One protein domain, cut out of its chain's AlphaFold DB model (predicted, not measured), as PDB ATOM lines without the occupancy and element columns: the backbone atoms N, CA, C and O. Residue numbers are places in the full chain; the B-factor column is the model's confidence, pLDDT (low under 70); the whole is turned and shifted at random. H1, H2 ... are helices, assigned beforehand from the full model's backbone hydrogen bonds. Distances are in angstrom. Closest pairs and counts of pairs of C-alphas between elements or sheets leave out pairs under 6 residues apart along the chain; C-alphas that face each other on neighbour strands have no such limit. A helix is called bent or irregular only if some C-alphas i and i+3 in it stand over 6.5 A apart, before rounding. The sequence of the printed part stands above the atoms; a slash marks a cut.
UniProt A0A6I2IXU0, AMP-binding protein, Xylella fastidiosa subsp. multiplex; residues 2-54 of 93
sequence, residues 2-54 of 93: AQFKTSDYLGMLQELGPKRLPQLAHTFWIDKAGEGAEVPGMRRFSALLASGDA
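This is residues 2 to 54 of the 93 residues of the protein "AMP-binding protein" of Xylella fastidiosa subsp. multiplex (UniProt A0A6I2IXU0). The printed part has little regular structure: two helices, H1 and H2, lie towards opposite ends of a loose, flat shape, and a wide loop of chain, residues 21 to 44, fills the space between them. The loop folds round so that residues 28 to 29 pair with residues 43 to 44. The 53 residues have two named helices, H1 then H2, holding 18 residues, and no named strand; the class is all helix. The radius of gyration of the C-alphas is 12.6 A, and the spans are 34 by 29 by 16 A.

H1, residues 9 to 20, begins at C-alpha 9 (170.050, 199.871, 164.290) and measures 16.4 A. H1 is irregular: C-alphas 15 and 18 are 9.3 A apart. H2, residues 45 to 50, measures 8.6 A and ends at C-alpha 50 (156.047, 212.734, 179.118).

H1 and H2 are apart. Short pairings join residues 3 to 4 with 7 to 8, antiparallel, and 28 to 29 with 43 to 44, parallel. In H2 every O i to N i+4 pair is within hydrogen-bond range; in H1, 4 of 8 are.

The C-alphas farthest apart, of Thr 6 and Ala 54, are 38.3 A apart. The printed part has no cut. The link from H1 to H2, 24 residues, is long. Residue 2 has pLDDT under 70.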
ATOM      1  N   ALA A   2     172.423 206.878 167.610       64.12
ATOM      2  CA  ALA A   2     171.714 206.047 166.620       64.12
ATOM      3  C   ALA A   2     172.541 204.861 166.089       64.12
ATOM      4  O   ALA A   2     171.994 203.919 165.521       64.12
ATOM      5  N   GLN A   3     173.855 204.906 166.298       72.44
ATOM      6  CA  GLN A   3     174.809 203.884 165.896       72.44
ATOM      7  C   GLN A   3     175.660 203.487 167.102       72.44
ATOM      8  O   GLN A   3     176.019 204.336 167.926       72.44
ATOM      9  N   PHE A   4     175.988 202.202 167.203       75.12
ATOM     10  CA  PHE A   4     176.958 201.694 168.170       75.12
ATOM     11  C   PHE A   4     177.921 200.757 167.451       75.12
ATOM     12  O   PHE A   4     177.502 199.797 166.804       75.12
ATOM     13  N   LYS A   5     179.223 201.045 167.558       85.50
ATOM     14  CA  LYS A   5     180.256 200.424 166.717       85.50
ATOM     15  C   LYS A   5     179.866 200.540 165.235       85.50
ATOM     16  O   LYS A   5     179.623 201.641 164.760       85.50
ATOM     17  N   THR A   6     179.801 199.421 164.521       87.00
ATOM     18  CA  THR A   6     179.442 199.346 163.101       87.00
ATOM     19  C   THR A   6     177.947 199.119 162.867       87.00
ATOM     20  O   THR A   6     177.529 198.973 161.723       87.00
ATOM     21  N   SER A   7     177.135 199.047 163.924       87.38
ATOM     22  CA  SER A   7     175.714 198.721 163.812       87.38
ATOM     23  C   SER A   7     174.859 199.980 163.682       87.38
ATOM     24  O   SER A   7     174.771 200.779 164.619       87.38
ATOM     25  N   ASP A   8     174.184 200.109 162.537       87.31
ATOM     26  CA  ASP A   8     173.098 201.064 162.305       87.31
ATOM     27  C   ASP A   8     171.742 200.405 162.594       87.31
ATOM     28  O   ASP A   8     171.106 199.805 161.727       87.31
ATOM     29  N   TYR A   9     171.309 200.480 163.853       85.62
ATOM     30  CA  TYR A   9     170.050 199.871 164.290       85.62
ATOM     31  C   TYR A   9     168.823 200.532 163.667       85.62
ATOM     32  O   TYR A   9     167.812 199.860 163.455       85.62
ATOM     33  N   LEU A  10     168.905 201.827 163.361       81.56
ATOM     34  CA  LEU A  10     167.800 202.540 162.732       81.56
ATOM     35  C   LEU A  10     167.647 202.102 161.277       81.56
ATOM     36  O   LEU A  10     166.535 201.762 160.869       81.56
ATOM     37  N   GLY A  11     168.760 202.019 160.543       84.94
ATOM     38  CA  GLY A  11     168.791 201.483 159.184       84.94
ATOM     39  C   GLY A  11     168.256 200.051 159.113       84.94
ATOM     40  O   GLY A  11     167.376 199.766 158.300       84.94
ATOM     41  N   MET A  12     168.680 199.173 160.032       87.38
ATOM     42  CA  MET A  12     168.188 197.785 160.100       87.38
ATOM     43  C   MET A  12     166.664 197.697 160.305       87.38
ATOM     44  O   MET A  12     165.998 196.870 159.680       87.38
ATOM     45  N   LEU A  13     166.080 198.548 161.157       84.00
ATOM     46  CA  LEU A  13     164.628 198.572 161.374       84.00
ATOM     47  C   LEU A  13     163.862 199.118 160.162       84.00
ATOM     48  O   LEU A  13     162.783 198.615 159.841       84.00
ATOM     49  N   GLN A  14     164.413 200.124 159.481       83.44
ATOM     50  CA  GLN A  14     163.817 200.687 158.269       83.44
ATOM     51  C   GLN A  14     163.835 199.685 157.106       83.44
ATOM     52  O   GLN A  14     162.854 199.608 156.364       83.44
ATOM     53  N   GLU A  15     164.892 198.878 156.984       88.50
ATOM     54  CA  GLU A  15     165.015 197.841 155.952       88.50
ATOM     55  C   GLU A  15     163.943 196.744 156.077       88.50
ATOM     56  O   GLU A  15     163.416 196.270 155.067       88.50
ATOM     57  N   LEU A  16     163.572 196.349 157.304       88.06
ATOM     58  CA  LEU A  16     162.525 195.342 157.517       88.06
ATOM     59  C   LEU A  16     161.180 195.786 156.922       88.06
ATOM     60  O   LEU A  16     160.513 195.005 156.237       88.06
ATOM     61  N   GLY A  17     160.809 197.046 157.157       81.38
ATOM     62  CA  GLY A  17     159.612 197.671 156.605       81.38
ATOM     63  C   GLY A  17     158.274 197.061 157.073       81.38
ATOM     64  O   GLY A  17     158.207 195.979 157.665       81.38
ATOM     65  N   PRO A  18     157.148 197.731 156.771       80.69
ATOM     66  CA  PRO A  18     155.826 197.347 157.277       80.69
ATOM     67  C   PRO A  18     155.306 196.026 156.693       80.69
ATOM     68  O   PRO A  18     154.534 195.326 157.338       80.69
ATOM     69  N   LYS A  19     155.752 195.641 155.487       87.00
ATOM     70  CA  LYS A  19     155.343 194.375 154.853       87.00
ATOM     71  C   LYS A  19     155.812 193.151 155.642       87.00
ATOM     72  O   LYS A  19     155.096 192.156 155.679       87.00
ATOM     73  N   ARG A  20     157.006 193.209 156.246       90.38
ATOM     74  CA  ARG A  20     157.550 192.107 157.059       90.38
ATOM     75  C   ARG A  20     157.063 192.151 158.503       90.38
ATOM     76  O   ARG A  20     157.084 191.126 159.174       90.38
ATOM     77  N   LEU A  21     156.617 193.317 158.968       90.25
ATOM     78  CA  LEU A  21     156.184 193.551 160.342       90.25
ATOM     79  C   LEU A  21     154.736 194.077 160.388       90.25
ATOM     80  O   LEU A  21     154.501 195.173 160.891       90.25
ATOM     81  N   PRO A  22     153.740 193.311 159.901       90.62
ATOM     82  CA  PRO A  22     152.359 193.790 159.783       90.62
ATOM     83  C   PRO A  22     151.691 194.097 161.133       90.62
ATOM     84  O   PRO A  22     150.702 194.819 161.176       90.62
ATOM     85  N   GLN A  23     152.217 193.550 162.234       92.25
ATOM     86  CA  GLN A  23     151.734 193.809 163.596       92.25
ATOM     87  C   GLN A  23     152.487 194.955 164.294       92.25
ATOM     88  O   GLN A  23     152.100 195.360 165.391       92.25
ATOM     89  N   LEU A  24     153.568 195.479 163.701       90.56
ATOM     90  CA  LEU A  24     154.334 196.568 164.301       90.56
ATOM     91  C   LEU A  24     153.557 197.877 164.157       90.56
ATOM     92  O   LEU A  24     153.547 198.503 163.102       90.56
ATOM     93  N   ALA A  25     152.930 198.309 165.247       90.25
ATOM     94  CA  ALA A  25     152.237 199.591 165.289       90.25
ATOM     95  C   ALA A  25     153.204 200.762 165.507       90.25
ATOM     96  O   ALA A  25     153.000 201.858 164.979       90.25
ATOM     97  N   HIS A  26     154.228 200.564 166.341       90.62
ATOM     98  CA  HIS A  26     154.995 201.657 166.924       90.62
ATOM     99  C   HIS A  26     156.462 201.292 167.129       90.62
ATOM    100  O   HIS A  26     156.764 200.261 167.723       90.62
ATOM    101  N   THR A  27     157.353 202.202 166.739       91.06
ATOM    102  CA  THR A  27     158.787 202.114 167.026       91.06
ATOM    103  C   THR A  27     159.186 203.274 167.922       91.06
ATOM    104  O   THR A  27     158.965 204.434 167.568       91.06
ATOM    105  N   PHE A  28     159.770 202.960 169.077       91.19
ATOM    106  CA  PHE A  28     160.306 203.951 170.003       91.19
ATOM    107  C   PHE A  28     161.816 203.807 170.104       91.19
ATOM    108  O   PHE A  28     162.321 202.706 170.313       91.19
ATOM    109  N   TRP A  29     162.525 204.922 169.982       87.88
ATOM    110  CA  TRP A  29     163.970 204.971 170.176       87.88
ATOM    111  C   TRP A  29     164.279 205.648 171.514       87.88
ATOM    112  O   TRP A  29     163.683 206.673 171.850       87.88
ATOM    113  N   ILE A  30     165.179 205.043 172.293       89.38
ATOM    114  CA  ILE A  30     165.547 205.526 173.626       89.38
ATOM    115  C   ILE A  30     166.466 206.737 173.470       89.38
ATOM    116  O   ILE A  30     167.632 206.610 173.088       89.38
ATOM    117  N   ASP A  31     165.920 207.910 173.772       89.94
ATOM    118  CA  ASP A  31     166.566 209.205 173.617       89.94
ATOM    119  C   ASP A  31     166.743 209.943 174.944       89.94
ATOM    120  O   ASP A  31     166.204 209.560 175.983       89.94
ATOM    121  N   LYS A  32     167.487 211.050 174.882       91.12
ATOM    122  CA  LYS A  32     167.502 212.070 175.925       91.12
ATOM    123  C   LYS A  32     166.668 213.257 175.448       91.12
ATOM    124  O   LYS A  32     166.859 213.740 174.333       91.12
ATOM    125  N   ALA A  33     165.738 213.705 176.289       91.88
ATOM    126  CA  ALA A  33     164.823 214.791 175.956       91.88
ATOM    127  C   ALA A  33     165.594 216.055 175.535       91.88
ATOM    128  O   ALA A  33     166.544 216.456 176.206       91.88
ATOM    129  N   GLY A  34     165.176 216.673 174.428       89.19
ATOM    130  CA  GLY A  34     165.814 217.874 173.879       89.19
ATOM    131  C   GLY A  34     167.107 217.631 173.089       89.19
ATOM    132  O   GLY A  34     167.673 218.586 172.570       89.19
ATOM    133  N   GLU A  35     167.569 216.383 172.954       90.69
ATOM    134  CA  GLU A  35     168.798 216.045 172.226       90.69
ATOM    135  C   GLU A  35     168.527 215.156 171.003       90.69
ATOM    136  O   GLU A  35     167.634 214.313 171.011       90.69
ATOM    137  N   GLY A  36     169.344 215.280 169.954       84.12
ATOM    138  CA  GLY A  36     169.265 214.429 168.759       84.12
ATOM    139  C   GLY A  36     168.188 214.844 167.750       84.12
ATOM    140  O   GLY A  36     167.342 215.690 168.029       84.12
ATOM    141  N   ALA A  37     168.246 214.254 166.554       85.88
ATOM    142  CA  ALA A  37     167.342 214.547 165.442       85.88
ATOM    143  C   ALA A  37     166.094 213.649 165.448       85.88
ATOM    144  O   ALA A  37     166.121 212.535 165.975       85.88
ATOM    145  N   GLU A  38     165.021 214.125 164.814       88.00
ATOM    146  CA  GLU A  38     163.854 213.294 164.512       88.00
ATOM    147  C   GLU A  38     164.196 212.223 163.475       88.00
ATOM    148  O   GLU A  38     164.956 212.461 162.535       88.00
ATOM    149  N   VAL A  39     163.592 211.045 163.631       85.50
ATOM    150  CA  VAL A  39     163.785 209.907 162.730       85.50
ATOM    151  C   VAL A  39     162.434 209.540 162.113       85.50
ATOM    152  O   VAL A  39     161.509 209.188 162.851       85.50
ATOM    153  N   PRO A  40     162.285 209.593 160.777       85.94
ATOM    154  CA  PRO A  40     161.039 209.221 160.117       85.94
ATOM    155  C   PRO A  40     160.572 207.811 160.497       85.94
ATOM    156  O   PRO A  40     161.352 206.858 160.498       85.94
ATOM    157  N   GLY A  41     159.281 207.684 160.810       86.31
ATOM    158  CA  GLY A  41     158.664 206.410 161.191       86.31
ATOM    159  C   GLY A  41     158.944 205.961 162.630       86.31
ATOM    160  O   GLY A  41     158.515 204.873 163.013       86.31
ATOM    161  N   MET A  42     159.626 206.776 163.439       88.25
ATOM    162  CA  MET A  42     159.910 206.472 164.841       88.25
ATOM    163  C   MET A  42     159.451 207.593 165.766       88.25
ATOM    164  O   MET A  42     159.298 208.743 165.363       88.25
ATOM    165  N   ARG A  43     159.220 207.241 167.030       92.31
ATOM    166  CA  ARG A  43     158.834 208.179 168.086       92.31
ATOM    167  C   ARG A  43     159.891 208.206 169.182       92.31
ATOM    168  O   ARG A  43     160.541 207.199 169.463       92.31
ATOM    169  N   ARG A  44     160.043 209.361 169.822       92.62
ATOM    170  CA  ARG A  44     160.924 209.521 170.983       92.62
ATOM    171  C   ARG A  44     160.346 208.822 172.202       92.62
ATOM    172  O   ARG A  44     159.159 208.972 172.504       92.62
ATOM    173  N   PHE A  45     161.190 208.090 172.915       94.38
ATOM    174  CA  PHE A  45     160.802 207.474 174.177       94.38
ATOM    175  C   PHE A  45     160.561 208.533 175.260       94.38
ATOM    176  O   PHE A  45     159.612 208.413 176.031       94.38
ATOM    177  N   SER A  46     161.343 209.614 175.267       95.25
ATOM    178  CA  SER A  46     161.146 210.741 176.185       95.25
ATOM    179  C   SER A  46     159.758 211.385 176.040       95.25
ATOM    180  O   SER A  46     159.101 211.667 177.040       95.25
ATOM    181  N   ALA A  47     159.273 211.541 174.805       94.69
ATOM    182  CA  ALA A  47     157.937 212.062 174.521       94.69
ATOM    183  C   ALA A  47     156.827 211.100 174.976       94.69
ATOM    184  O   ALA A  47     155.812 211.544 175.509       94.69
ATOM    185  N   LEU A  48     157.027 209.785 174.811       94.62
ATOM    186  CA  LEU A  48     156.100 208.777 175.332       94.62
ATOM    187  C   LEU A  48     155.995 208.864 176.858       94.62
ATOM    188  O   LEU A  48     154.887 208.910 177.384       94.62
ATOM    189  N   LEU A  49     157.133 208.929 177.556       94.50
ATOM    190  CA  LEU A  49     157.154 209.058 179.014       94.50
ATOM    191  C   LEU A  49     156.439 210.333 179.475       94.50
ATOM    192  O   LEU A  49     155.636 210.278 180.401       94.50
ATOM    193  N   ALA A  50     156.684 211.459 178.801       95.25
ATOM    194  CA  ALA A  50     156.047 212.734 179.118       95.25
ATOM    195  C   ALA A  50     154.530 212.756 178.851       95.25
ATOM    196  O   ALA A  50     153.825 213.562 179.449       95.25
ATOM    197  N   SER A  51     154.018 211.887 177.969       94.62
ATOM    198  CA  SER A  51     152.576 211.771 177.698       94.62
ATOM    199  C   SER A  51     151.796 210.955 178.736       94.62
ATOM    200  O   SER A  51     150.568 210.918 178.673       94.62
ATOM    201  N   GLY A  52     152.487 210.266 179.648       93.31
ATOM    202  CA  GLY A  52     151.857 209.411 180.648       93.31
ATOM    203  C   GLY A  52     151.243 210.199 181.805       93.31
ATOM    204  O   GLY A  52     151.773 211.224 182.224       93.31
ATOM    205  N   ASP A  53     150.161 209.663 182.366       95.50
ATOM    206  CA  ASP A  53     149.586 210.110 183.632       95.50
ATOM    207  C   ASP A  53     149.770 209.011 184.686       95.50
ATOM    208  O   ASP A  53     149.232 207.909 184.564       95.50
ATOM    209  N   ALA A  54     150.546 209.306 185.730       92.38
ATOM    210  CA  ALA A  54     150.792 208.370 186.827       92.38
ATOM    211  C   ALA A  54     149.531 208.086 187.664       92.38
ATOM    212  O   ALA A  54     149.485 207.077 188.369       92.38
TER     213      ALA A  54